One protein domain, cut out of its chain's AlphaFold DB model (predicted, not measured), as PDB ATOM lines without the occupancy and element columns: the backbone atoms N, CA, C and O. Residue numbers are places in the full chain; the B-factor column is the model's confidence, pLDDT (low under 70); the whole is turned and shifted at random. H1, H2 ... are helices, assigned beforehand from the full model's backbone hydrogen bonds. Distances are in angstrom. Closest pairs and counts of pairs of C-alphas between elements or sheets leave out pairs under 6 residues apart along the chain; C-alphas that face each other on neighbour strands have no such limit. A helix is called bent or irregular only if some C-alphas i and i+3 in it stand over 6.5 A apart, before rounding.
ATOM      1  N   SER A 130     208.926 315.983 178.228       88.12
ATOM      2  CA  SER A 130     207.734 315.673 177.420       88.12
ATOM      3  C   SER A 130     207.578 316.513 176.144       88.12
ATOM      4  O   SER A 130     206.661 316.262 175.365       88.12
ATOM      5  N   ARG A 131     208.450 317.507 175.919       89.19
ATOM      6  CA  ARG A 131     208.441 318.396 174.740       89.19
ATOM      7  C   ARG A 131     209.597 318.144 173.769       89.19
ATOM      8  O   ARG A 131     209.692 318.832 172.757       89.19
ATOM      9  N   LEU A 132     210.477 317.193 174.080       89.00
ATOM     10  CA  LEU A 132     211.630 316.845 173.251       89.00
ATOM     11  C   LEU A 132     211.198 316.260 171.901       89.00
ATOM     12  O   LEU A 132     210.238 315.491 171.838       89.00
ATOM     13  N   SER A 133     211.956 316.552 170.841       87.38
ATOM     14  CA  SER A 133     211.780 315.905 169.535       87.38
ATOM     15  C   SER A 133     212.000 314.391 169.621       87.38
ATOM     16  O   SER A 133     212.787 313.924 170.447       87.38
ATOM     17  N   ASN A 134     211.381 313.623 168.720       88.56
ATOM     18  CA  ASN A 134     211.584 312.170 168.636       88.56
ATOM     19  C   ASN A 134     213.078 311.812 168.511       88.56
ATOM     20  O   ASN A 134     213.566 310.985 169.270       88.56
ATOM     21  N   SER A 135     213.830 312.535 167.674       88.56
ATOM     22  CA  SER A 135     215.287 312.376 167.531       88.56
ATOM     23  C   SER A 135     216.068 312.603 168.834       88.56
ATOM     24  O   SER A 135     217.065 311.930 169.095       88.56
ATOM     25  N   SER A 136     215.609 313.523 169.688       88.38
ATOM     26  CA  SER A 136     216.204 313.750 171.010       88.38
ATOM     27  C   SER A 136     215.845 312.624 171.983       88.38
ATOM     28  O   SER A 136     216.678 312.232 172.795       88.38
ATOM     29  N   GLN A 137     214.629 312.075 171.891       90.06
ATOM     30  CA  GLN A 137     214.202 310.918 172.684       90.06
ATOM     31  C   GLN A 137     214.981 309.652 172.283       90.06
ATOM     32  O   GLN A 137     215.485 308.960 173.161       90.06
ATOM     33  N   GLU A 138     215.182 309.408 170.986       90.75
ATOM     34  CA  GLU A 138     216.005 308.313 170.446       90.75
ATOM     35  C   GLU A 138     217.462 308.390 170.939       90.75
ATOM     36  O   GLU A 138     218.023 307.392 171.395       90.75
ATOM     37  N   ALA A 139     218.070 309.583 170.934       91.19
ATOM     38  CA  ALA A 139     219.417 309.797 171.470       91.19
ATOM     39  C   ALA A 139     219.502 309.549 172.992       91.19
ATOM     40  O   ALA A 139     220.478 308.969 173.480       91.19
ATOM     41  N   ILE A 140     218.467 309.936 173.746       92.25
ATOM     42  CA  ILE A 140     218.357 309.629 175.178       92.25
ATOM     43  C   ILE A 140     218.243 308.116 175.384       92.25
ATOM     44  O   ILE A 140     219.004 307.564 176.179       92.25
ATOM     45  N   GLU A 141     217.358 307.432 174.654       92.81
ATOM     46  CA  GLU A 141     217.173 305.977 174.735       92.81
ATOM     47  C   GLU A 141     218.432 305.197 174.333       92.81
ATOM     48  O   GLU A 141     218.752 304.200 174.979       92.81
ATOM     49  N   ALA A 142     219.229 305.684 173.377       93.31
ATOM     50  CA  ALA A 142     220.547 305.122 173.081       93.31
ATOM     51  C   ALA A 142     221.500 305.213 174.294       93.31
ATOM     52  O   ALA A 142     222.150 304.225 174.650       93.31
ATOM     53  N   SER A 143     221.535 306.361 174.987       94.56
ATOM     54  CA  SER A 143     222.340 306.535 176.210       94.56
ATOM     55  C   SER A 143     221.819 305.704 177.398       94.56
ATOM     56  O   SER A 143     222.604 305.204 178.204       94.56
ATOM     57  N   LEU A 144     220.502 305.491 177.490       94.88
ATOM     58  CA  LEU A 144     219.889 304.599 178.479       94.88
ATOM     59  C   LEU A 144     220.114 303.122 178.124       94.88
ATOM     60  O   LEU A 144     220.215 302.289 179.020       94.88
ATOM     61  N   GLY A 145     220.240 302.782 176.839       94.19
ATOM     62  CA  GLY A 145     220.508 301.430 176.353       94.19
ATOM     63  C   GLY A 145     221.902 300.927 176.722       94.19
ATOM     64  O   GLY A 145     222.045 299.779 177.145       94.19
ATOM     65  N   THR A 146     222.929 301.780 176.644       94.19
ATOM     66  CA  THR A 146     224.276 301.432 177.138       94.19
ATOM     67  C   THR A 146     224.280 301.263 178.659       94.19
ATOM     68  O   THR A 146     224.843 300.292 179.168       94.19
ATOM     69  N   LEU A 147     223.565 302.128 179.390       94.62
ATOM     70  CA  LEU A 147     223.384 302.018 180.839       94.62
ATOM     71  C   LEU A 147     222.614 300.747 181.252       94.62
ATOM     72  O   LEU A 147     222.990 300.089 182.220       94.62
ATOM     73  N   LYS A 148     221.565 300.361 180.516       94.19
ATOM     74  CA  LYS A 148     220.786 299.140 180.777       94.19
ATOM     75  C   LYS A 148     221.626 297.879 180.556       94.19
ATOM     76  O   LYS A 148     221.598 296.990 181.403       94.19
ATOM     77  N   LYS A 149     222.441 297.839 179.492       93.12
ATOM     78  CA  LYS A 149     223.421 296.761 179.249       93.12
ATOM     79  C   LYS A 149     224.469 296.668 180.365       93.12
ATOM     80  O   LYS A 149     224.771 295.564 180.810       93.12
ATOM     81  N   PHE A 150     224.978 297.808 180.847       93.06
ATOM     82  CA  PHE A 150     225.866 297.862 182.015       93.06
ATOM     83  C   PHE A 150     225.192 297.258 183.258       93.06
ATOM     84  O   PHE A 150     225.785 296.408 183.919       93.06
ATOM     85  N   PHE A 151     223.949 297.651 183.562       91.88
ATOM     86  CA  PHE A 151     223.259 297.141 184.745       91.88
ATOM     87  C   PHE A 151     222.948 295.652 184.673       91.88
ATOM     88  O   PHE A 151     223.223 294.978 185.653       91.88
ATOM     89  N   ILE A 152     222.421 295.132 183.559       90.50
ATOM     90  CA  ILE A 152     222.117 293.693 183.439       90.50
ATOM     91  C   ILE A 152     223.384 292.877 183.740       90.50
ATOM     92  O   ILE A 152     223.401 292.100 184.691       90.50
ATOM     93  N   LYS A 153     224.496 293.179 183.052       89.88
ATOM     94  CA  LYS A 153     225.780 292.499 183.270       89.88
ATOM     95  C   LYS A 153     226.248 292.547 184.734       89.88
ATOM     96  O   LYS A 153     226.593 291.515 185.300       89.88
ATOM     97  N   HIS A 154     226.289 293.731 185.345       87.44
ATOM     98  CA  HIS A 154     226.875 293.888 186.681       87.44
ATOM     99  C   HIS A 154     225.926 293.504 187.832       87.44
ATOM    100  O   HIS A 154     226.401 293.178 188.919       87.44
ATOM    101  N   LEU A 155     224.605 293.487 187.615       87.00
ATOM    102  CA  LEU A 155     223.648 292.929 188.577       87.00
ATOM    103  C   LEU A 155     223.757 291.396 188.630       87.00
ATOM    104  O   LEU A 155     223.753 290.838 189.729       87.00
ATOM    105  N   ASP A 156     223.944 290.743 187.478       83.44
ATOM    106  CA  ASP A 156     224.141 289.289 187.365       83.44
ATOM    107  C   ASP A 156     225.495 288.823 187.939       83.44
ATOM    108  O   ASP A 156     225.594 287.743 188.524       83.44
ATOM    109  N   GLU A 157     226.543 289.654 187.851       83.06
ATOM    110  CA  GLU A 157     227.829 289.427 188.536       83.06
ATOM    111  C   GLU A 157     227.699 289.440 190.078       83.06
ATOM    112  O   GLU A 157     228.516 288.828 190.781       83.06
ATOM    113  N   GLY A 158     226.671 290.106 190.618       75.06
ATOM    114  CA  GLY A 158     226.348 290.138 192.047       75.06
ATOM    115  C   GLY A 158     227.529 290.579 192.919       75.06
ATOM    116  O   GLY A 158     228.172 291.591 192.654       75.06
ATOM    117  N   LEU A 159     227.856 289.786 193.948       71.31
ATOM    118  CA  LEU A 159     228.995 290.037 194.850       71.31
ATOM    119  C   LEU A 159     230.374 290.118 194.161       71.31
ATOM    120  O   LEU A 159     231.336 290.513 194.816       71.31
ATOM    121  N   LYS A 160     230.505 289.709 192.891       76.06
ATOM    122  CA  LYS A 160     231.775 289.778 192.146       76.06
ATOM    123  C   LYS A 160     231.966 291.106 191.403       76.06
ATOM    124  O   LYS A 160     233.089 291.389 190.993       76.06
ATOM    125  N   GLY A 161     230.897 291.883 191.212       78.56
ATOM    126  CA  GLY A 161     230.925 293.178 190.529       78.56
ATOM    127  C   GLY A 161     231.224 294.353 191.467       78.56
ATOM    128  O   GLY A 161     231.228 294.221 192.693       78.56
ATOM    129  N   ASP A 162     231.438 295.543 190.897       82.75
ATOM    130  CA  ASP A 162     231.581 296.777 191.682       82.75
ATOM    131  C   ASP A 162     230.216 297.266 192.194       82.75
ATOM    132  O   ASP A 162     229.508 298.056 191.559       82.75
ATOM    133  N   LEU A 163     229.868 296.802 193.395       83.94
ATOM    134  CA  LEU A 163     228.642 297.169 194.097       83.94
ATOM    135  C   LEU A 163     228.488 298.685 194.308       83.94
ATOM    136  O   LEU A 163     227.357 299.169 194.331       83.94
ATOM    137  N   LYS A 164     229.585 299.446 194.442       86.50
ATOM    138  CA  LYS A 164     229.520 300.906 194.625       86.50
ATOM    139  C   LYS A 164     229.182 301.603 193.316       86.50
ATOM    140  O   LYS A 164     228.303 302.460 193.299       86.50
ATOM    141  N   ALA A 165     229.803 301.192 192.210       87.44
ATOM    142  CA  ALA A 165     229.455 301.709 190.889       87.44
ATOM    143  C   ALA A 165     227.988 301.418 190.521       87.44
ATOM    144  O   ALA A 165     227.344 302.261 189.896       87.44
ATOM    145  N   ILE A 166     227.437 300.267 190.930       89.50
ATOM    146  CA  ILE A 166     226.001 299.969 190.790       89.50
ATOM    147  C   ILE A 166     225.166 300.920 191.665       89.50
ATOM    148  O   ILE A 166     224.232 301.542 191.156       89.50
ATOM    149  N   GLU A 167     225.508 301.071 192.949       90.88
ATOM    150  CA  GLU A 167     224.784 301.921 193.906       90.88
ATOM    151  C   GLU A 167     224.726 303.391 193.462       90.88
ATOM    152  O   GLU A 167     223.641 303.972 193.397       90.88
ATOM    153  N   GLU A 168     225.861 303.974 193.070       91.12
ATOM    154  CA  GLU A 168     225.936 305.357 192.592       91.12
ATOM    155  C   GLU A 168     225.136 305.573 191.303       91.12
ATOM    156  O   GLU A 168     224.427 306.574 191.164       91.12
ATOM    157  N   ARG A 169     225.220 304.638 190.345       93.00
ATOM    158  CA  ARG A 169     224.534 304.767 189.050       93.00
ATOM    159  C   ARG A 169     223.027 304.559 189.181       93.00
ATOM    160  O   ARG A 169     222.279 305.323 188.576       93.00
ATOM    161  N   LEU A 170     222.568 303.588 189.979       93.06
ATOM    162  CA  LEU A 170     221.141 303.422 190.289       93.06
ATOM    163  C   LEU A 170     220.612 304.624 191.083       93.06
ATOM    164  O   LEU A 170     219.536 305.138 190.779       93.06
ATOM    165  N   GLY A 171     221.388 305.117 192.055       92.75
ATOM    166  CA  GLY A 171     221.068 306.310 192.837       92.75
ATOM    167  C   GLY A 171     220.845 307.541 191.957       92.75
ATOM    168  O   GLY A 171     219.822 308.210 192.096       92.75
ATOM    169  N   ARG A 172     221.737 307.793 190.988       93.62
ATOM    170  CA  ARG A 172     221.548 308.856 189.985       93.62
ATOM    171  C   ARG A 172     220.334 308.595 189.092       93.62
ATOM    172  O   ARG A 172     219.466 309.461 188.981       93.62
ATOM    173  N   LEU A 173     220.226 307.400 188.504       94.62
ATOM    174  CA  LEU A 173     219.130 307.036 187.599       94.62
ATOM    175  C   LEU A 173     217.742 307.213 188.247       94.62
ATOM    176  O   LEU A 173     216.806 307.634 187.569       94.62
ATOM    177  N   ASN A 174     217.609 306.976 189.556       94.50
ATOM    178  CA  ASN A 174     216.362 307.182 190.300       94.50
ATOM    179  C   ASN A 174     215.818 308.620 190.199       94.50
ATOM    180  O   ASN A 174     214.600 308.802 190.146       94.50
ATOM    181  N   HIS A 175     216.677 309.640 190.102       93.25
ATOM    182  CA  HIS A 175     216.224 311.014 189.870       93.25
ATOM    183  C   HIS A 175     215.582 311.167 188.482       93.25
ATOM    184  O   HIS A 175     214.498 311.741 188.372       93.25
ATOM    185  N   LEU A 176     216.195 310.589 187.442       93.50
ATOM    186  CA  LEU A 176     215.674 310.627 186.071       93.50
ATOM    187  C   LEU A 176     214.377 309.818 185.915       93.50
ATOM    188  O   LEU A 176     213.431 310.316 185.313       93.50
ATOM    189  N   ILE A 177     214.290 308.621 186.509       92.81
ATOM    190  CA  ILE A 177     213.056 307.810 186.536       92.81
ATOM    191  C   ILE A 177     211.910 308.598 187.186       92.81
ATOM    192  O   ILE A 177     210.790 308.597 186.680       92.81
ATOM    193  N   ASN A 178     212.178 309.289 188.298       90.69
ATOM    194  CA  ASN A 178     211.163 310.094 188.969       90.69
ATOM    195  C   ASN A 178     210.766 311.339 188.155       90.69
ATOM    196  O   ASN A 178     209.631 311.789 188.269       90.69
ATOM    197  N   ALA A 179     211.663 311.909 187.348       90.69
ATOM    198  CA  ALA A 179     211.354 313.056 186.494       90.69
ATOM    199  C   ALA A 179     210.665 312.676 185.171       90.69
ATOM    200  O   ALA A 179     209.855 313.462 184.675       90.69
ATOM    201  N   SER A 180     210.954 311.492 184.616       90.19
ATOM    202  CA  SER A 180     210.440 311.037 183.322       90.19
ATOM    203  C   SER A 180     209.875 309.610 183.364       90.19
ATOM    204  O   SER A 180     210.638 308.638 183.394       90.19
ATOM    205  N   PRO A 181     208.542 309.447 183.244       88.50
ATOM    206  CA  PRO A 181     207.922 308.135 183.082       88.50
ATOM    207  C   PRO A 181     208.476 307.333 181.893       88.50
ATOM    208  O   PRO A 181     208.585 306.111 182.001       88.50
ATOM    209  N   SER A 182     208.886 307.984 180.787       88.62
ATOM    210  CA  SER A 182     209.449 307.303 179.601       88.62
ATOM    211  C   SER A 182     210.592 306.354 179.973       88.62
ATOM    212  O   SER A 182     210.553 305.171 179.629       88.62
ATOM    213  N   THR A 183     211.528 306.830 180.799       91.25
ATOM    214  CA  THR A 183     212.662 306.066 181.329       91.25
ATOM    215  C   THR A 183     212.207 304.824 182.102       91.25
ATOM    216  O   THR A 183     212.757 303.744 181.888       91.25
ATOM    217  N   ALA A 184     211.160 304.916 182.931       91.50
ATOM    218  CA  ALA A 184     210.611 303.756 183.641       91.50
ATOM    219  C   ALA A 184     210.115 302.660 182.676       91.50
ATOM    220  O   ALA A 184     210.366 301.472 182.893       91.50
ATOM    221  N   SER A 185     209.458 303.047 181.577       91.69
ATOM    222  CA  SER A 185     209.003 302.086 180.564       91.69
ATOM    223  C   SER A 185     210.133 301.508 179.716       91.69
ATOM    224  O   SER A 185     209.973 300.392 179.232       91.69
ATOM    225  N   PHE A 186     211.236 302.233 179.520       92.69
ATOM    226  CA  PHE A 186     212.413 301.725 178.812       92.69
ATOM    227  C   PHE A 186     213.137 300.644 179.633       92.69
ATOM    228  O   PHE A 186     213.525 299.593 179.112       92.69
ATOM    229  N   PHE A 187     213.264 300.843 180.949       91.94
ATOM    230  CA  PHE A 187     213.863 299.836 181.830       91.94
ATOM    231  C   PHE A 187     212.996 298.574 181.971       91.94
ATOM    232  O   PHE A 187     213.554 297.481 181.906       91.94
ATOM    233  N   LEU A 188     211.662 298.698 182.038       90.50
ATOM    234  CA  LEU A 188     210.720 297.558 182.051       90.50
ATOM    235  C   LEU A 188     210.342 296.989 180.669       90.50
ATOM    236  O   LEU A 188     209.463 296.128 180.584       90.50
ATOM    237  N   ALA A 189     210.979 297.444 179.586       88.94
ATOM    238  CA  ALA A 189     210.911 296.746 178.307       88.94
ATOM    239  C   ALA A 189     211.720 295.438 178.421       88.94
ATOM    240  O   ALA A 189     212.952 295.472 178.410       88.94
ATOM    241  N   GLY A 190     211.027 294.309 178.591       85.75
ATOM    242  CA  GLY A 190     211.624 293.039 179.028       85.75
ATOM    243  C   GLY A 190     211.715 292.919 180.557       85.75
ATOM    244  O   GLY A 190     211.570 293.905 181.282       85.75
ATOM    245  N   SER A 191     211.919 291.700 181.063       84.06
ATOM    246  CA  SER A 191     212.032 291.431 182.507       84.06
ATOM    247  C   SER A 191     213.475 291.464 183.023       84.06
ATOM    248  O   SER A 191     213.674 291.804 184.184       84.06
ATOM    249  N   GLU A 192     214.469 291.228 182.156       89.88
ATOM    250  CA  GLU A 192     215.908 291.063 182.462       89.88
ATOM    251  C   GLU A 192     216.449 292.025 183.532       89.88
ATOM    252  O   GLU A 192     217.119 291.613 184.472       89.88
ATOM    253  N   PHE A 193     216.139 293.320 183.426       91.88
ATOM    254  CA  PHE A 193     216.606 294.321 184.386       91.88
ATOM    255  C   PHE A 193     215.962 294.163 185.775       91.88
ATOM    256  O   PHE A 193     216.633 294.338 186.789       91.88
ATOM    257  N   LEU A 194     214.672 293.820 185.842       90.56
ATOM    258  CA  LEU A 194     213.978 293.562 187.106       90.56
ATOM    259  C   LEU A 194     214.411 292.218 187.710       90.56
ATOM    260  O   LEU A 194     214.619 292.139 188.919       90.56
ATOM    261  N   ASP A 195     214.616 291.200 186.873       89.06
ATOM    262  CA  ASP A 195     215.112 289.880 187.274       89.06
ATOM    263  C   ASP A 195     216.556 289.968 187.805       89.06
ATOM    264  O   ASP A 195     216.883 289.360 188.830       89.06
ATOM    265  N   GLY A 196     217.392 290.810 187.186       88.38
ATOM    266  CA  GLY A 196     218.721 291.179 187.672       88.38
ATOM    267  C   GLY A 196     218.668 291.894 189.026       88.38
ATOM    268  O   GLY A 196     219.375 291.495 189.951       88.38
ATOM    269  N   LEU A 197     217.781 292.884 189.214       89.88
ATOM    270  CA  LEU A 197     217.584 293.536 190.523       89.88
ATOM    271  C   LEU A 197     217.160 292.528 191.609       89.88
ATOM    272  O   LEU A 197     217.715 292.550 192.708       89.88
ATOM    273  N   ILE A 198     216.220 291.625 191.300       88.00
ATOM    274  CA  ILE A 198     215.759 290.552 192.201       88.00
ATOM    275  C   ILE A 198     216.909 289.603 192.560       88.00
ATOM    276  O   ILE A 198     217.057 289.229 193.725       88.00
ATOM    277  N   THR A 199     217.717 289.214 191.574       84.62
ATOM    278  CA  THR A 199     218.846 288.291 191.746       84.62
ATOM    279  C   THR A 199     219.940 288.917 192.603       84.62
ATOM    280  O   THR A 199     220.365 288.310 193.588       84.62
ATOM    281  N   CYS A 200     220.324 290.156 192.288       82.56
ATOM    282  CA  CYS A 200     221.345 290.910 193.004       82.56
ATOM    283  C   CYS A 200     220.955 291.113 194.480       82.56
ATOM    284  O   CYS A 200     221.740 290.792 195.374       82.56
ATOM    285  N   TYR A 201     219.705 291.530 194.746       83.06
ATOM    286  CA  TYR A 201     219.175 291.848 196.085       83.06
ATOM    287  C   TYR A 201     219.426 290.765 197.150       83.06
ATOM    288  O   TYR A 201     219.597 291.077 198.332       83.06
ATOM    289  N   ARG A 202     219.455 289.489 196.744       71.62
ATOM    290  CA  ARG A 202     219.548 288.324 197.639       71.62
ATOM    291  C   ARG A 202     220.821 288.288 198.491       71.62
ATOM    292  O   ARG A 202     220.822 287.600 199.508       71.62
ATOM    293  N   ILE A 203     221.900 288.967 198.083       61.81
ATOM    294  CA  ILE A 203     223.218 288.862 198.732       61.81
ATOM    295  C   ILE A 203     223.931 290.232 198.759       61.81
ATOM    296  O   ILE A 203     224.914 290.439 198.050       61.81
ATOM    297  N   MET A 204     223.423 291.205 199.533       65.12
ATOM    298  CA  MET A 204     223.867 292.614 199.436       65.12
ATOM    299  C   MET A 204     224.154 293.345 200.753       65.12
ATOM    300  O   MET A 204     223.546 293.100 201.793       65.12
ATOM    301  N   ASN A 205     225.017 294.355 200.626       67.38
ATOM    302  CA  ASN A 205     225.269 295.434 201.580       67.38
ATOM    303  C   ASN A 205     223.986 296.285 201.830       67.38
ATOM    304  O   ASN A 205     223.289 296.618 200.863       67.38
ATOM    305  N   PRO A 206     223.662 296.708 203.074       74.44
ATOM    306  CA  PRO A 206     222.446 297.478 203.381       74.44
ATOM    307  C   PRO A 206     222.151 298.805 202.635       74.44
ATOM    308  O   PRO A 206     220.962 299.115 202.517       74.44
ATOM    309  N   PRO A 207     223.108 299.630 202.156       77.12
ATOM    310  CA  PRO A 207     222.770 300.861 201.433       77.12
ATOM    311  C   PRO A 207     222.213 300.571 200.027       77.12
ATOM    312  O   PRO A 207     221.091 300.989 199.730       77.12
ATOM    313  N   LEU A 208     222.896 299.749 199.223       84.19
ATOM    314  CA  LEU A 208     222.408 299.266 197.925       84.19
ATOM    315  C   LEU A 208     221.030 298.581 198.018       84.19
ATOM    316  O   LEU A 208     220.190 298.795 197.142       84.19
ATOM    317  N   ARG A 209     220.724 297.869 199.119       87.19
ATOM    318  CA  ARG A 209     219.371 297.330 199.389       87.19
ATOM    319  C   ARG A 209     218.285 298.419 199.293       87.19
ATOM    320  O   ARG A 209     217.265 298.217 198.633       87.19
ATOM    321  N   LYS A 210     218.515 299.598 199.891       88.06
ATOM    322  CA  LYS A 210     217.591 300.752 199.836       88.06
ATOM    323  C   LYS A 210     217.484 301.337 198.431       88.06
ATOM    324  O   LYS A 210     216.387 301.711 198.011       88.06
ATOM    325  N   VAL A 211     218.603 301.423 197.711       90.75
ATOM    326  CA  VAL A 211     218.634 301.957 196.343       90.75
ATOM    327  C   VAL A 211     217.818 301.065 195.406       90.75
ATOM    328  O   VAL A 211     216.946 301.587 194.719       90.75
ATOM    329  N   ILE A 212     217.991 299.738 195.463       91.25
ATOM    330  CA  ILE A 212     217.222 298.770 194.661       91.25
ATOM    331  C   ILE A 212     215.714 298.859 194.950       91.25
ATOM    332  O   ILE A 212     214.920 298.925 194.010       91.25
ATOM    333  N   ILE A 213     215.299 298.933 196.224       92.19
ATOM    334  CA  ILE A 213     213.877 299.123 196.589       92.19
ATOM    335  C   ILE A 213     213.335 300.434 196.007       92.19
ATOM    336  O   ILE A 213     212.232 300.458 195.463       92.19
ATOM    337  N   THR A 214     214.116 301.513 196.095       92.81
ATOM    338  CA  THR A 214     213.739 302.831 195.562       92.81
ATOM    339  C   THR A 214     213.592 302.786 194.041       92.81
ATOM    340  O   THR A 214     212.598 303.282 193.516       92.81
ATOM    341  N   THR A 215     214.519 302.130 193.339       93.81
ATOM    342  CA  THR A 215     214.459 301.909 191.888       93.81
ATOM    343  C   THR A 215     213.220 301.107 191.499       93.81
ATOM    344  O   THR A 215     212.435 301.573 190.675       93.81
ATOM    345  N   ALA A 216     212.981 299.950 192.124       94.00
ATOM    346  CA  ALA A 216     211.816 299.115 191.832       94.00
ATOM    347  C   ALA A 216     210.490 299.862 192.081       94.00
ATOM    348  O   ALA A 216     209.590 299.828 191.241       94.00
ATOM    349  N   TYR A 217     210.384 300.598 193.192       94.38
ATOM    350  CA  TYR A 217     209.225 301.437 193.506       94.38
ATOM    351  C   TYR A 217     208.996 302.538 192.459       94.38
ATOM    352  O   TYR A 217     207.897 302.637 191.914       94.38
ATOM    353  N   LEU A 218     210.019 303.345 192.150       93.38
ATOM    354  CA  LEU A 218     209.896 304.468 191.213       93.38
ATOM    355  C   LEU A 218     209.541 304.003 189.800       93.38
ATOM    356  O   LEU A 218     208.709 304.621 189.142       93.38
ATOM    357  N   ILE A 219     210.128 302.895 189.351       93.00
ATOM    358  CA  ILE A 219     209.875 302.335 188.024       93.00
ATOM    359  C   ILE A 219     208.432 301.805 187.906       93.00
ATOM    360  O   ILE A 219     207.749 302.093 186.921       93.00
ATOM    361  N   LEU A 220     207.928 301.087 188.917       92.44
ATOM    362  CA  LEU A 220     206.546 300.588 188.927       92.44
ATOM    363  C   LEU A 220     205.518 301.728 189.034       92.44
ATOM    364  O   LEU A 220     204.507 301.710 188.331       92.44
ATOM    365  N   ILE A 221     205.780 302.741 189.869       91.44
ATOM    366  CA  ILE A 221     204.924 303.933 189.972       91.44
ATOM    367  C   ILE A 221     204.947 304.748 188.675       91.44
ATOM    368  O   ILE A 221     203.884 305.199 188.244       91.44
ATOM    369  N   GLY A 222     206.097 304.863 188.002       88.31
ATOM    370  CA  GLY A 222     206.233 305.560 186.721       88.31
ATOM    371  C   GLY A 222     205.266 305.049 185.648       88.31
ATOM    372  O   GLY A 222     204.684 305.851 184.920       88.31
ATOM    373  N   LEU A 223     204.967 303.741 185.609       88.88
ATOM    374  CA  LEU A 223     203.953 303.186 184.694       88.88
ATOM    375  C   LEU A 223     202.532 303.745 184.924       88.88
ATOM    376  O   LEU A 223     201.734 303.787 183.984       88.88
ATOM    377  N   THR A 224     202.228 304.205 186.144       89.00
ATOM    378  CA  THR A 224     200.952 304.843 186.547       89.00
ATOM    379  C   THR A 224     200.950 306.374 186.405       89.00
ATOM    380  O   THR A 224     199.967 307.041 186.747       89.00
ATOM    381  N   GLU A 225     202.064 306.953 185.955       86.00
ATOM    382  CA  GLU A 225     202.230 308.390 185.703       86.00
ATOM    383  C   GLU A 225     202.308 308.735 184.209       86.00
ATOM    384  O   GLU A 225     202.300 309.913 183.868       86.00
ATOM    385  N   PHE A 226     202.328 307.737 183.319       80.50
ATOM    386  CA  PHE A 226     202.099 307.961 181.891       80.50
ATOM    387  C   PHE A 226     200.680 308.458 181.605       80.50
ATOM    388  O   PHE A 226     199.715 308.068 182.263       80.50
ATOM    389  N   GLU A 227     200.564 309.217 180.520       78.25
ATOM    390  CA  GLU A 227     199.308 309.583 179.882       78.25
ATOM    391  C   GLU A 227     199.328 309.042 178.434       78.25
ATOM    392  O   GLU A 227     200.069 309.575 177.607       78.25
ATOM    393  N   PRO A 228     198.594 307.956 178.107       81.25
ATOM    394  CA  PRO A 228     197.793 307.102 178.993       81.25
ATOM    395  C   PRO A 228     198.638 306.111 179.834       81.25
ATOM    396  O   PRO A 228     199.691 305.654 179.383       81.25
ATOM    397  N   PRO A 229     198.170 305.710 181.034       84.44
ATOM    398  CA  PRO A 229     198.898 304.813 181.939       84.44
ATOM    399  C   PRO A 229     199.086 303.395 181.369       84.44
ATOM    400  O   PRO A 229     198.148 302.778 180.859       84.44
ATOM    401  N   LYS A 230     200.297 302.833 181.509       87.25
ATOM    402  CA  LYS A 230     200.695 301.540 180.912       87.25
ATOM    403  C   LYS A 230     200.265 300.336 181.764       87.25
ATOM    404  O   LYS A 230     201.084 299.529 182.206       87.25
ATOM    405  N   TRP A 231     198.955 300.218 181.997       88.31
ATOM    406  CA  TRP A 231     198.361 299.226 182.902       88.31
ATOM    407  C   TRP A 231     198.679 297.764 182.554       88.31
ATOM    408  O   TRP A 231     198.901 296.976 183.469       88.31
ATOM    409  N   SER A 232     198.729 297.396 181.269       89.06
ATOM    410  CA  SER A 232     199.054 296.028 180.829       89.06
ATOM    411  C   SER A 232     200.441 295.603 181.313       89.06
ATOM    412  O   SER A 232     200.549 294.693 182.132       89.06
ATOM    413  N   MET A 233     201.473 296.351 180.916       90.44
ATOM    414  CA  MET A 233     202.861 296.081 181.293       90.44
ATOM    415  C   MET A 233     203.066 296.121 182.813       90.44
ATOM    416  O   MET A 233     203.824 295.313 183.345       90.44
ATOM    417  N   LEU A 234     202.339 296.984 183.538       90.75
ATOM    418  CA  LEU A 234     202.327 296.931 185.002       90.75
ATOM    419  C   LEU A 234     201.772 295.594 185.514       90.75
ATOM    420  O   LEU A 234     202.380 295.002 186.396       90.75
ATOM    421  N   THR A 235     200.656 295.083 184.975       90.44
ATOM    422  CA  THR A 235     200.132 293.775 185.413       90.44
ATOM    423  C   THR A 235     201.108 292.632 185.176       90.44
ATOM    424  O   THR A 235     201.258 291.801 186.065       90.44
ATOM    425  N   ASP A 236     201.798 292.597 184.036       91.56
ATOM    426  CA  ASP A 236     202.750 291.523 183.734       91.56
ATOM    427  C   ASP A 236     203.959 291.555 184.686       91.56
ATOM    428  O   ASP A 236     204.331 290.526 185.251       91.56
ATOM    429  N   GLN A 237     204.489 292.746 184.980       91.31
ATOM    430  CA  GLN A 237     205.585 292.919 185.940       91.31
ATOM    431  C   GLN A 237     205.147 292.626 187.394       91.31
ATOM    432  O   GLN A 237     205.918 292.050 188.161       91.31
ATOM    433  N   LEU A 238     203.893 292.918 187.782       91.38
ATOM    434  CA  LEU A 238     203.343 292.494 189.084       91.38
ATOM    435  C   LEU A 238     203.229 290.959 189.197       91.38
ATOM    436  O   LEU A 238     203.439 290.423 190.286       91.38
ATOM    437  N   TYR A 239     202.943 290.242 188.103       91.19
ATOM    438  CA  TYR A 239     202.970 288.773 188.102       91.19
ATOM    439  C   TYR A 239     204.392 288.201 188.144       91.19
ATOM    440  O   TYR A 239     204.592 287.218 188.854       91.19
ATOM    441  N   SER A 240     205.382 288.826 187.490       91.06
ATOM    442  CA  SER A 240     206.795 288.425 187.645       91.06
ATOM    443  C   SER A 240     207.282 288.601 189.093       91.06
ATOM    444  O   SER A 240     207.869 287.700 189.692       91.06
ATOM    445  N   LEU A 241     206.929 289.722 189.734       90.69
ATOM    446  CA  LEU A 241     207.222 289.942 191.155       90.69
ATOM    447  C   LEU A 241     206.537 288.906 192.061       90.69
ATOM    448  O   LEU A 241     207.119 288.504 193.068       90.69
ATOM    449  N   LYS A 242     205.333 288.434 191.710       90.56
ATOM    450  CA  LYS A 242     204.666 287.346 192.437       90.56
ATOM    451  C   LYS A 242     205.439 286.030 192.310       90.56
ATOM    452  O   LYS A 242     205.757 285.435 193.336       90.56
ATOM    453  N   THR A 243     205.764 285.580 191.096       89.88
ATOM    454  CA  THR A 243     206.466 284.297 190.896       89.88
ATOM    455  C   THR A 243     207.864 284.314 191.516       89.88
ATOM    456  O   THR A 243     208.264 283.337 192.147       89.88
ATOM    457  N   ALA A 244     208.572 285.446 191.455       87.31
ATOM    458  CA  ALA A 244     209.837 285.647 192.159       87.31
ATOM    459  C   ALA A 244     209.691 285.576 193.693       87.31
ATOM    460  O   ALA A 244     210.536 284.987 194.373       87.31
ATOM    461  N   ALA A 245     208.617 286.137 194.261       85.94
ATOM    462  CA  ALA A 245     208.339 286.057 195.695       85.94
ATOM    463  C   ALA A 245     207.961 284.632 196.144       85.94
ATOM    464  O   ALA A 245     208.398 284.187 197.206       85.94
ATOM    465  N   GLU A 246     207.205 283.895 195.327       86.19
ATOM    466  CA  GLU A 246     206.868 282.486 195.562       86.19
ATOM    467  C   GLU A 246     208.120 281.596 195.489       86.19
ATOM    468  O   GLU A 246     208.365 280.813 196.407       86.19
ATOM    469  N   ALA A 247     208.984 281.791 194.488       83.50
ATOM    470  CA  ALA A 247     210.273 281.105 194.392       83.50
ATOM    471  C   ALA A 247     211.187 281.405 195.598       83.50
ATOM    472  O   ALA A 247     211.794 280.495 196.162       83.50
ATOM    473  N   HIS A 248     211.243 282.659 196.062       76.62
ATOM    474  CA  HIS A 248     212.024 283.033 197.249       76.62
ATOM    475  C   HIS A 248     211.417 282.510 198.567       76.62
ATOM    476  O   HIS A 248     212.135 282.376 199.555       76.62
ATOM    477  N   LYS A 249     210.118 282.187 198.603       76.94
ATOM    478  CA  LYS A 249     209.459 281.536 199.749       76.94
ATOM    479  C   LYS A 249     209.757 280.031 199.828       76.94
ATOM    480  O   LYS A 249     209.692 279.466 200.915       76.94
ATOM    481  N   VAL A 250     210.061 279.393 198.693       73.44
ATOM    482  CA  VAL A 250     210.458 277.972 198.601       73.44
ATOM    483  C   VAL A 250     211.985 277.795 198.686       73.44
ATOM    484  O   VAL A 250     212.464 276.735 199.082       73.44
ATOM    485  N   GLY A 251     212.759 278.823 198.326       69.19
ATOM    486  CA  GLY A 251     214.222 278.803 198.360       69.19
ATOM    487  C   GLY A 251     214.845 278.813 199.771       69.19
ATOM    488  O   GLY A 251     214.168 279.091 200.758       69.19
ATOM    489  N   PRO A 252     216.168 278.576 199.879       57.34
ATOM    490  CA  PRO A 252     216.888 278.399 201.149       57.34
ATOM    491  C   PRO A 252     217.207 279.721 201.884       57.34
ATOM    492  O   PRO A 252     218.212 279.820 202.581       57.34
ATOM    493  N   LEU A 253     216.402 280.767 201.686       61.19
ATOM    494  CA  LEU A 253     216.626 282.111 202.226       61.19
ATOM    495  C   LEU A 253     215.406 282.561 203.029       61.19
ATOM    496  O   LEU A 253     214.272 282.239 202.680       61.19
ATOM    497  N   ASN A 254     215.622 283.358 204.078       63.84
ATOM    498  CA  ASN A 254     214.523 283.886 204.883       63.84
ATOM    499  C   ASN A 254     213.533 284.663 204.002       63.84
ATOM    500  O   ASN A 254     213.935 285.511 203.204       63.84
ATOM    501  N   ALA A 255     212.229 284.483 204.228       60.19
ATOM    502  CA  ALA A 255     211.195 285.270 203.545       60.19
ATOM    503  C   ALA A 255     211.362 286.795 203.757       60.19
ATOM    504  O   ALA A 255     210.936 287.595 202.926       60.19
ATOM    505  N   ASN A 256     212.033 287.199 204.843       60.53
ATOM    506  CA  ASN A 256     212.371 288.591 205.130       60.53
ATOM    507  C   ASN A 256     213.469 289.182 204.227       60.53
ATOM    508  O   ASN A 256     213.562 290.405 204.147       60.53
ATOM    509  N   ASP A 257     214.260 288.366 203.533       69.25
ATOM    510  CA  ASP A 257     215.332 288.817 202.636       69.25
ATOM    511  C   ASP A 257     214.916 288.843 201.155       69.25
ATOM    512  O   ASP A 257     215.721 289.156 200.283       69.25
ATOM    513  N   SER A 258     213.631 288.609 200.864       83.81
ATOM    514  CA  SER A 258     213.060 288.843 199.536       83.81
ATOM    515  C   SER A 258     212.885 290.340 199.252       83.81
ATOM    516  O   SER A 258     212.250 291.061 200.031       83.81
ATOM    517  N   MET A 259     213.355 290.786 198.080       88.06
ATOM    518  CA  MET A 259     213.136 292.147 197.563       88.06
ATOM    519  C   MET A 259     211.654 292.523 197.573       88.06
ATOM    520  O   MET A 259     211.292 293.631 197.960       88.06
ATOM    521  N   VAL A 260     210.788 291.590 197.174       86.88
ATOM    522  CA  VAL A 260     209.348 291.827 197.015       86.88
ATOM    523  C   VAL A 260     208.675 292.003 198.375       86.88
ATOM    524  O   VAL A 260     207.891 292.936 198.558       86.88
ATOM    525  N   ALA A 261     209.043 291.172 199.355       85.06
ATOM    526  CA  ALA A 261     208.547 291.292 200.722       85.06
ATOM    527  C   ALA A 261     208.967 292.623 201.363       85.06
ATOM    528  O   ALA A 261     208.173 293.242 202.070       85.06
ATOM    529  N   GLU A 262     210.187 293.112 201.118       86.94
ATOM    530  CA  GLU A 262     210.623 294.409 201.652       86.94
ATOM    531  C   GLU A 262     210.012 295.599 200.900       86.94
ATOM    532  O   GLU A 262     209.501 296.513 201.547       86.94
ATOM    533  N   LEU A 263     209.955 295.559 199.565       88.94
ATOM    534  CA  LEU A 263     209.315 296.569 198.713       88.94
ATOM    535  C   LEU A 263     207.856 296.818 199.122       88.94
ATOM    536  O   LEU A 263     207.462 297.958 199.374       88.94
ATOM    537  N   VAL A 264     207.064 295.750 199.250       88.12
ATOM    538  CA  VAL A 264     205.628 295.818 199.576       88.12
ATOM    539  C   VAL A 264     205.365 296.192 201.049       88.12
ATOM    540  O   VAL A 264     204.261 296.628 201.392       88.12
ATOM    541  N   SER A 265     206.373 296.060 201.917       85.75
ATOM    542  CA  SER A 265     206.282 296.360 203.355       85.75
ATOM    543  C   SER A 265     206.807 297.748 203.739       85.75
ATOM    544  O   SER A 265     206.315 298.344 204.693       85.75
ATOM    545  N   THR A 266     207.812 298.257 203.023       86.12
ATOM    546  CA  THR A 266     208.461 299.551 203.308       86.12
ATOM    547  C   THR A 266     207.869 300.707 202.506       86.12
ATOM    548  O   THR A 266     207.869 301.840 202.986       86.12
ATOM    549  N   THR A 267     207.337 300.441 201.308       88.38
ATOM    550  CA  THR A 267     206.827 301.476 200.396       88.38
ATOM    551  C   THR A 267     205.291 301.477 200.318       88.38
ATOM    552  O   THR A 267     204.655 300.432 200.478       88.38
ATOM    553  N   PRO A 268     204.650 302.621 200.009       87.25
ATOM    554  CA  PRO A 268     203.198 302.706 199.825       87.25
ATOM    555  C   PRO A 268     202.714 302.151 198.466       87.25
ATOM    556  O   PRO A 268     201.574 302.413 198.081       87.25
ATOM    557  N   LEU A 269     203.553 301.397 197.739       89.75
ATOM    558  CA  LEU A 269     203.353 300.948 196.353       89.75
ATOM    559  C   LEU A 269     201.928 300.460 196.062       89.75
ATOM    560  O   LEU A 269     201.260 300.998 195.183       89.75
ATOM    561  N   LEU A 270     201.433 299.481 196.832       87.31
ATOM    562  CA  LEU A 270     200.109 298.899 196.586       87.31
ATOM    563  C   LEU A 270     198.976 299.926 196.741       87.31
ATOM    564  O   LEU A 270     198.055 299.937 195.934       87.31
ATOM    565  N   GLN A 271     199.064 300.807 197.745       87.81
ATOM    566  CA  GLN A 271     198.046 301.832 198.011       87.81
ATOM    567  C   GLN A 271     198.026 302.900 196.913       87.81
ATOM    568  O   GLN A 271     196.958 303.355 196.513       87.81
ATOM    569  N   GLN A 272     199.198 303.286 196.401       89.31
ATOM    570  CA  GLN A 272     199.291 304.254 195.309       89.31
ATOM    571  C   GLN A 272     198.785 303.678 193.985       89.31
ATOM    572  O   GLN A 272     198.026 304.358 193.298       89.31
ATOM    573  N   ILE A 273     199.139 302.431 193.643       88.62
ATOM    574  CA  ILE A 273     198.629 301.777 192.429       88.62
ATOM    575  C   ILE A 273     197.108 301.576 192.530       88.62
ATOM    576  O   ILE A 273     196.399 301.867 191.569       88.62
ATOM    577  N   GLU A 274     196.583 301.143 193.681       87.81
ATOM    578  CA  GLU A 274     195.138 300.976 193.896       87.81
ATOM    579  C   GLU A 274     194.380 302.309 193.744       87.81
ATOM    580  O   GLU A 274     193.439 302.389 192.955       87.81
ATOM    581  N   HIS A 275     194.855 303.385 194.378       88.38
ATOM    582  CA  HIS A 275     194.280 304.728 194.233       88.38
ATOM    583  C   HIS A 275     194.365 305.266 192.790       88.38
ATOM    584  O   HIS A 275     193.412 305.857 192.283       88.38
ATOM    585  N   LYS A 276     195.479 305.030 192.082       85.94
ATOM    586  CA  LYS A 276     195.638 305.399 190.663       85.94
ATOM    587  C   LYS A 276     194.698 304.607 189.745       85.94
ATOM    588  O   LYS A 276     194.177 305.180 188.790       85.94
ATOM    589  N   LEU A 277     194.444 303.328 190.034       85.50
ATOM    590  CA  LEU A 277     193.459 302.509 189.318       85.50
ATOM    591  C   LEU A 277     192.032 303.037 189.512       85.50
ATOM    592  O   LEU A 277     191.272 303.097 188.547       85.50
ATOM    593  N   GLU A 278     191.676 303.443 190.734       85.75
ATOM    594  CA  GLU A 278     190.372 304.050 191.033       85.75
ATOM    595  C   GLU A 278     190.189 305.400 190.326       85.75
ATOM    596  O   GLU A 278     189.176 305.600 189.658       85.75
ATOM    597  N   LEU A 279     191.189 306.290 190.380       84.06
ATOM    598  CA  LEU A 279     191.166 307.572 189.659       84.06
ATOM    599  C   LEU A 279     191.114 307.409 188.132       84.06
ATOM    600  O   LEU A 279     190.485 308.213 187.452       84.06
ATOM    601  N   SER A 280     191.754 306.369 187.588       76.31
ATOM    602  CA  SER A 280     191.745 306.068 186.149       76.31
ATOM    603  C   SER A 280     190.403 305.514 185.649       76.31
ATOM    604  O   SER A 280     190.266 305.316 184.441       76.31
ATOM    605  N   GLY A 281     189.453 305.185 186.534       67.31
ATOM    606  CA  GLY A 281     188.173 304.557 186.178       67.31
ATOM    607  C   GLY A 281     188.292 303.169 185.528       67.31
ATOM    608  O   GLY A 281     187.306 302.640 185.025       67.31
ATOM    609  N   ALA A 282     189.490 302.578 185.508       67.75
ATOM    610  CA  ALA A 282     189.788 301.372 184.747       67.75
ATOM    611  C   ALA A 282     189.569 300.114 185.599       67.75
ATOM    612  O   ALA A 282     190.290 299.870 186.573       67.75
ATOM    613  N   GLU A 283     188.616 299.266 185.206       61.66
ATOM    614  CA  GLU A 283     188.319 297.990 185.875       61.66
ATOM    615  C   GLU A 283     189.356 296.892 185.567       61.66
ATOM    616  O   GLU A 283     189.036 295.777 185.159       61.66
ATOM    617  N   ASN A 284     190.637 297.183 185.811       74.81
ATOM    618  CA  ASN A 284     191.732 296.220 185.705       74.81
ATOM    619  C   ASN A 284     191.672 295.194 186.852       74.81
ATOM    620  O   ASN A 284     192.512 295.195 187.756       74.81
ATOM    621  N   GLY A 285     190.691 294.287 186.821       78.81
ATOM    622  CA  GLY A 285     190.548 293.195 187.791       78.81
ATOM    623  C   GLY A 285     191.817 292.341 187.905       78.81
ATOM    624  O   GLY A 285     192.215 291.976 189.009       78.81
ATOM    625  N   ARG A 286     192.528 292.138 186.784       83.06
ATOM    626  CA  ARG A 286     193.858 291.507 186.736       83.06
ATOM    627  C   ARG A 286     194.884 292.234 187.622       83.06
ATOM    628  O   ARG A 286     195.572 291.585 188.404       83.06
ATOM    629  N   ALA A 287     194.940 293.567 187.565       83.12
ATOM    630  CA  ALA A 287     195.820 294.365 188.423       83.12
ATOM    631  C   ALA A 287     195.408 294.270 189.897       83.12
ATOM    632  O   ALA A 287     196.246 294.002 190.753       83.12
ATOM    633  N   LYS A 288     194.111 294.420 190.195       85.25
ATOM    634  CA  LYS A 288     193.593 294.337 191.571       85.25
ATOM    635  C   LYS A 288     193.831 292.958 192.203       85.25
ATOM    636  O   LYS A 288     194.077 292.886 193.403       85.25
ATOM    637  N   ASN A 289     193.838 291.881 191.416       86.94
ATOM    638  CA  ASN A 289     194.222 290.548 191.887       86.94
ATOM    639  C   ASN A 289     195.736 290.439 192.144       86.94
ATOM    640  O   ASN A 289     196.119 290.045 193.239       86.94
ATOM    641  N   GLY A 290     196.594 290.881 191.216       84.75
ATOM    642  CA  GLY A 290     198.049 290.905 191.437       84.75
ATOM    643  C   GLY A 290     198.470 291.724 192.670       84.75
ATOM    644  O   GLY A 290     199.326 291.295 193.439       84.75
ATOM    645  N   LEU A 291     197.810 292.861 192.930       87.69
ATOM    646  CA  LEU A 291     198.031 293.667 194.139       87.69
ATOM    647  C   LEU A 291     197.620 292.934 195.431       87.69
ATOM    648  O   LEU A 291     198.294 293.082 196.448       87.69
ATOM    649  N   ARG A 292     196.539 292.141 195.401       87.12
ATOM    650  CA  ARG A 292     196.099 291.314 196.543       87.12
ATOM    651  C   ARG A 292     197.059 290.162 196.810       87.12
ATOM    652  O   ARG A 292     197.416 289.946 197.963       87.12
ATOM    653  N   ASP A 293     197.513 289.483 195.759       87.00
ATOM    654  CA  ASP A 293     198.503 288.410 195.864       87.00
ATOM    655  C   ASP A 293     199.807 288.947 196.477       87.00
ATOM    656  O   ASP A 293     200.298 288.409 197.469       87.00
ATOM    657  N   LEU A 294     200.315 290.075 195.968       86.19
ATOM    658  CA  LEU A 294     201.506 290.740 196.507       86.19
ATOM    659  C   LEU A 294     201.316 291.229 197.952       86.19
ATOM    660  O   LEU A 294     202.258 291.180 198.741       86.19
ATOM    661  N   ALA A 295     200.103 291.635 198.348       85.62
ATOM    662  CA  ALA A 295     199.812 292.022 199.731       85.62
ATOM    663  C   ALA A 295     199.997 290.877 200.746       85.62
ATOM    664  O   ALA A 295     200.211 291.163 201.925       85.62
ATOM    665  N   THR A 296     199.967 289.607 200.315       87.25
ATOM    666  CA  THR A 296     200.224 288.451 201.199       87.25
ATOM    667  C   THR A 296     201.686 288.343 201.652       87.25
ATOM    668  O   THR A 296     201.957 287.726 202.678       87.25
ATOM    669  N   PHE A 297     202.622 288.996 200.952       83.56
ATOM    670  CA  PHE A 297     204.055 289.007 201.276       83.56
ATOM    671  C   PHE A 297     204.459 290.152 202.227       83.56
ATOM    672  O   PHE A 297     205.645 290.453 202.375       83.56
ATOM    673  N   LYS A 298     203.494 290.814 202.881       81.31
ATOM    674  CA  LYS A 298     203.777 291.870 203.863       81.31
ATOM    675  C   LYS A 298     204.381 291.311 205.151       81.31
ATOM    676  O   LYS A 298     203.794 290.453 205.804       81.31
ATOM    677  N   LYS A 299     205.523 291.873 205.552       78.38
ATOM    678  CA  LYS A 299     206.191 291.605 206.830       78.38
ATOM    679  C   LYS A 299     205.286 292.077 207.988       78.38
ATOM    680  O   LYS A 299     204.893 293.249 207.989       78.38
ATOM    681  N   PRO A 300     204.954 291.231 208.983       57.44
ATOM    682  CA  PRO A 300     204.186 291.655 210.154       57.44
ATOM    683  C   PRO A 300     204.829 292.856 210.865       57.44
ATOM    684  O   PRO A 300     206.046 292.923 211.013       57.44
ATOM    685  N   GLY A 301     204.013 293.829 211.282       57.09
ATOM    686  CA  GLY A 301     204.464 295.058 211.953       57.09
ATOM    687  C   GLY A 301     205.010 296.164 211.033       57.09
ATOM    688  O   GLY A 301     205.029 297.330 211.435       57.09
TER     689      GLY A 301
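This is residues 130 to 301 of the 928 residues of the protein "CUE domain-containing protein" of Valsa sordida (UniProt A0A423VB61). Two layers of helices make a flat slab: H1, H4, H6 and H9 lie in one, and H2, H5 and H8 run against them in the other. Short H3 and H7 pack crosswise on H5, near the middle, and residues 131 to 136 stick out. The seven layer helices form an up-and-down bundle, each running against the one before. The printed part has 172 residues with nine named helices, H1 to H9 in order, and no named strand; it is all helix and compact, radius of gyration of the C-alphas 15.9 A, spanning 48 by 45 by 23 A.

Find C-alpha 134 at (211.584, 312.170, 168.636); from there H1 runs 38.2 A to residue 160, irregular, with C-alphas 156 and 159 9.0 A apart. Next come H2, residues 163 to 179, 24.7 A; H3, 181 to 187; H4, 192 to 201; H5, 206 to 222, 24.6 A; H6, 231 to 250, 29.1 A; H7, 259 to 266; H8, 269 to 279; and H9, 285 to 295, ending at (199.812, 292.022, 199.731).

Start at the hub, H5, which touches H2 (closest C-alphas Glu 167 and Leu 208, 5.4 A), H3 (Ala 184 and Ile 219, 4.7 A), H4 (Tyr 201 and Arg 209, 6.4 A), H7 (Ile 213 and Leu 263, 5.6 A) and H8 (Tyr 217 and Leu 269, 6.5 A). H1 touches H4 at Gly 158 and Cys 200, 5.2 A; H6 touches H9 at Thr 235 and Ala 287, 5.3 A. O i to N i+4 pairs are within hydrogen-bond range throughout H3, H4, H6, H7, H8 and H9, and in 20 of 23 in H1, 11 of 13 in H2 and 12 of 13 in H5.

The C-alphas farthest apart, Ser 133 and Pro 252, are 49.3 A apart. The printed part has no cut and no long link. Look for pLDDT under 70 at residues 203 to 205, 251 to 257, 281 to 283 and 300 to 301.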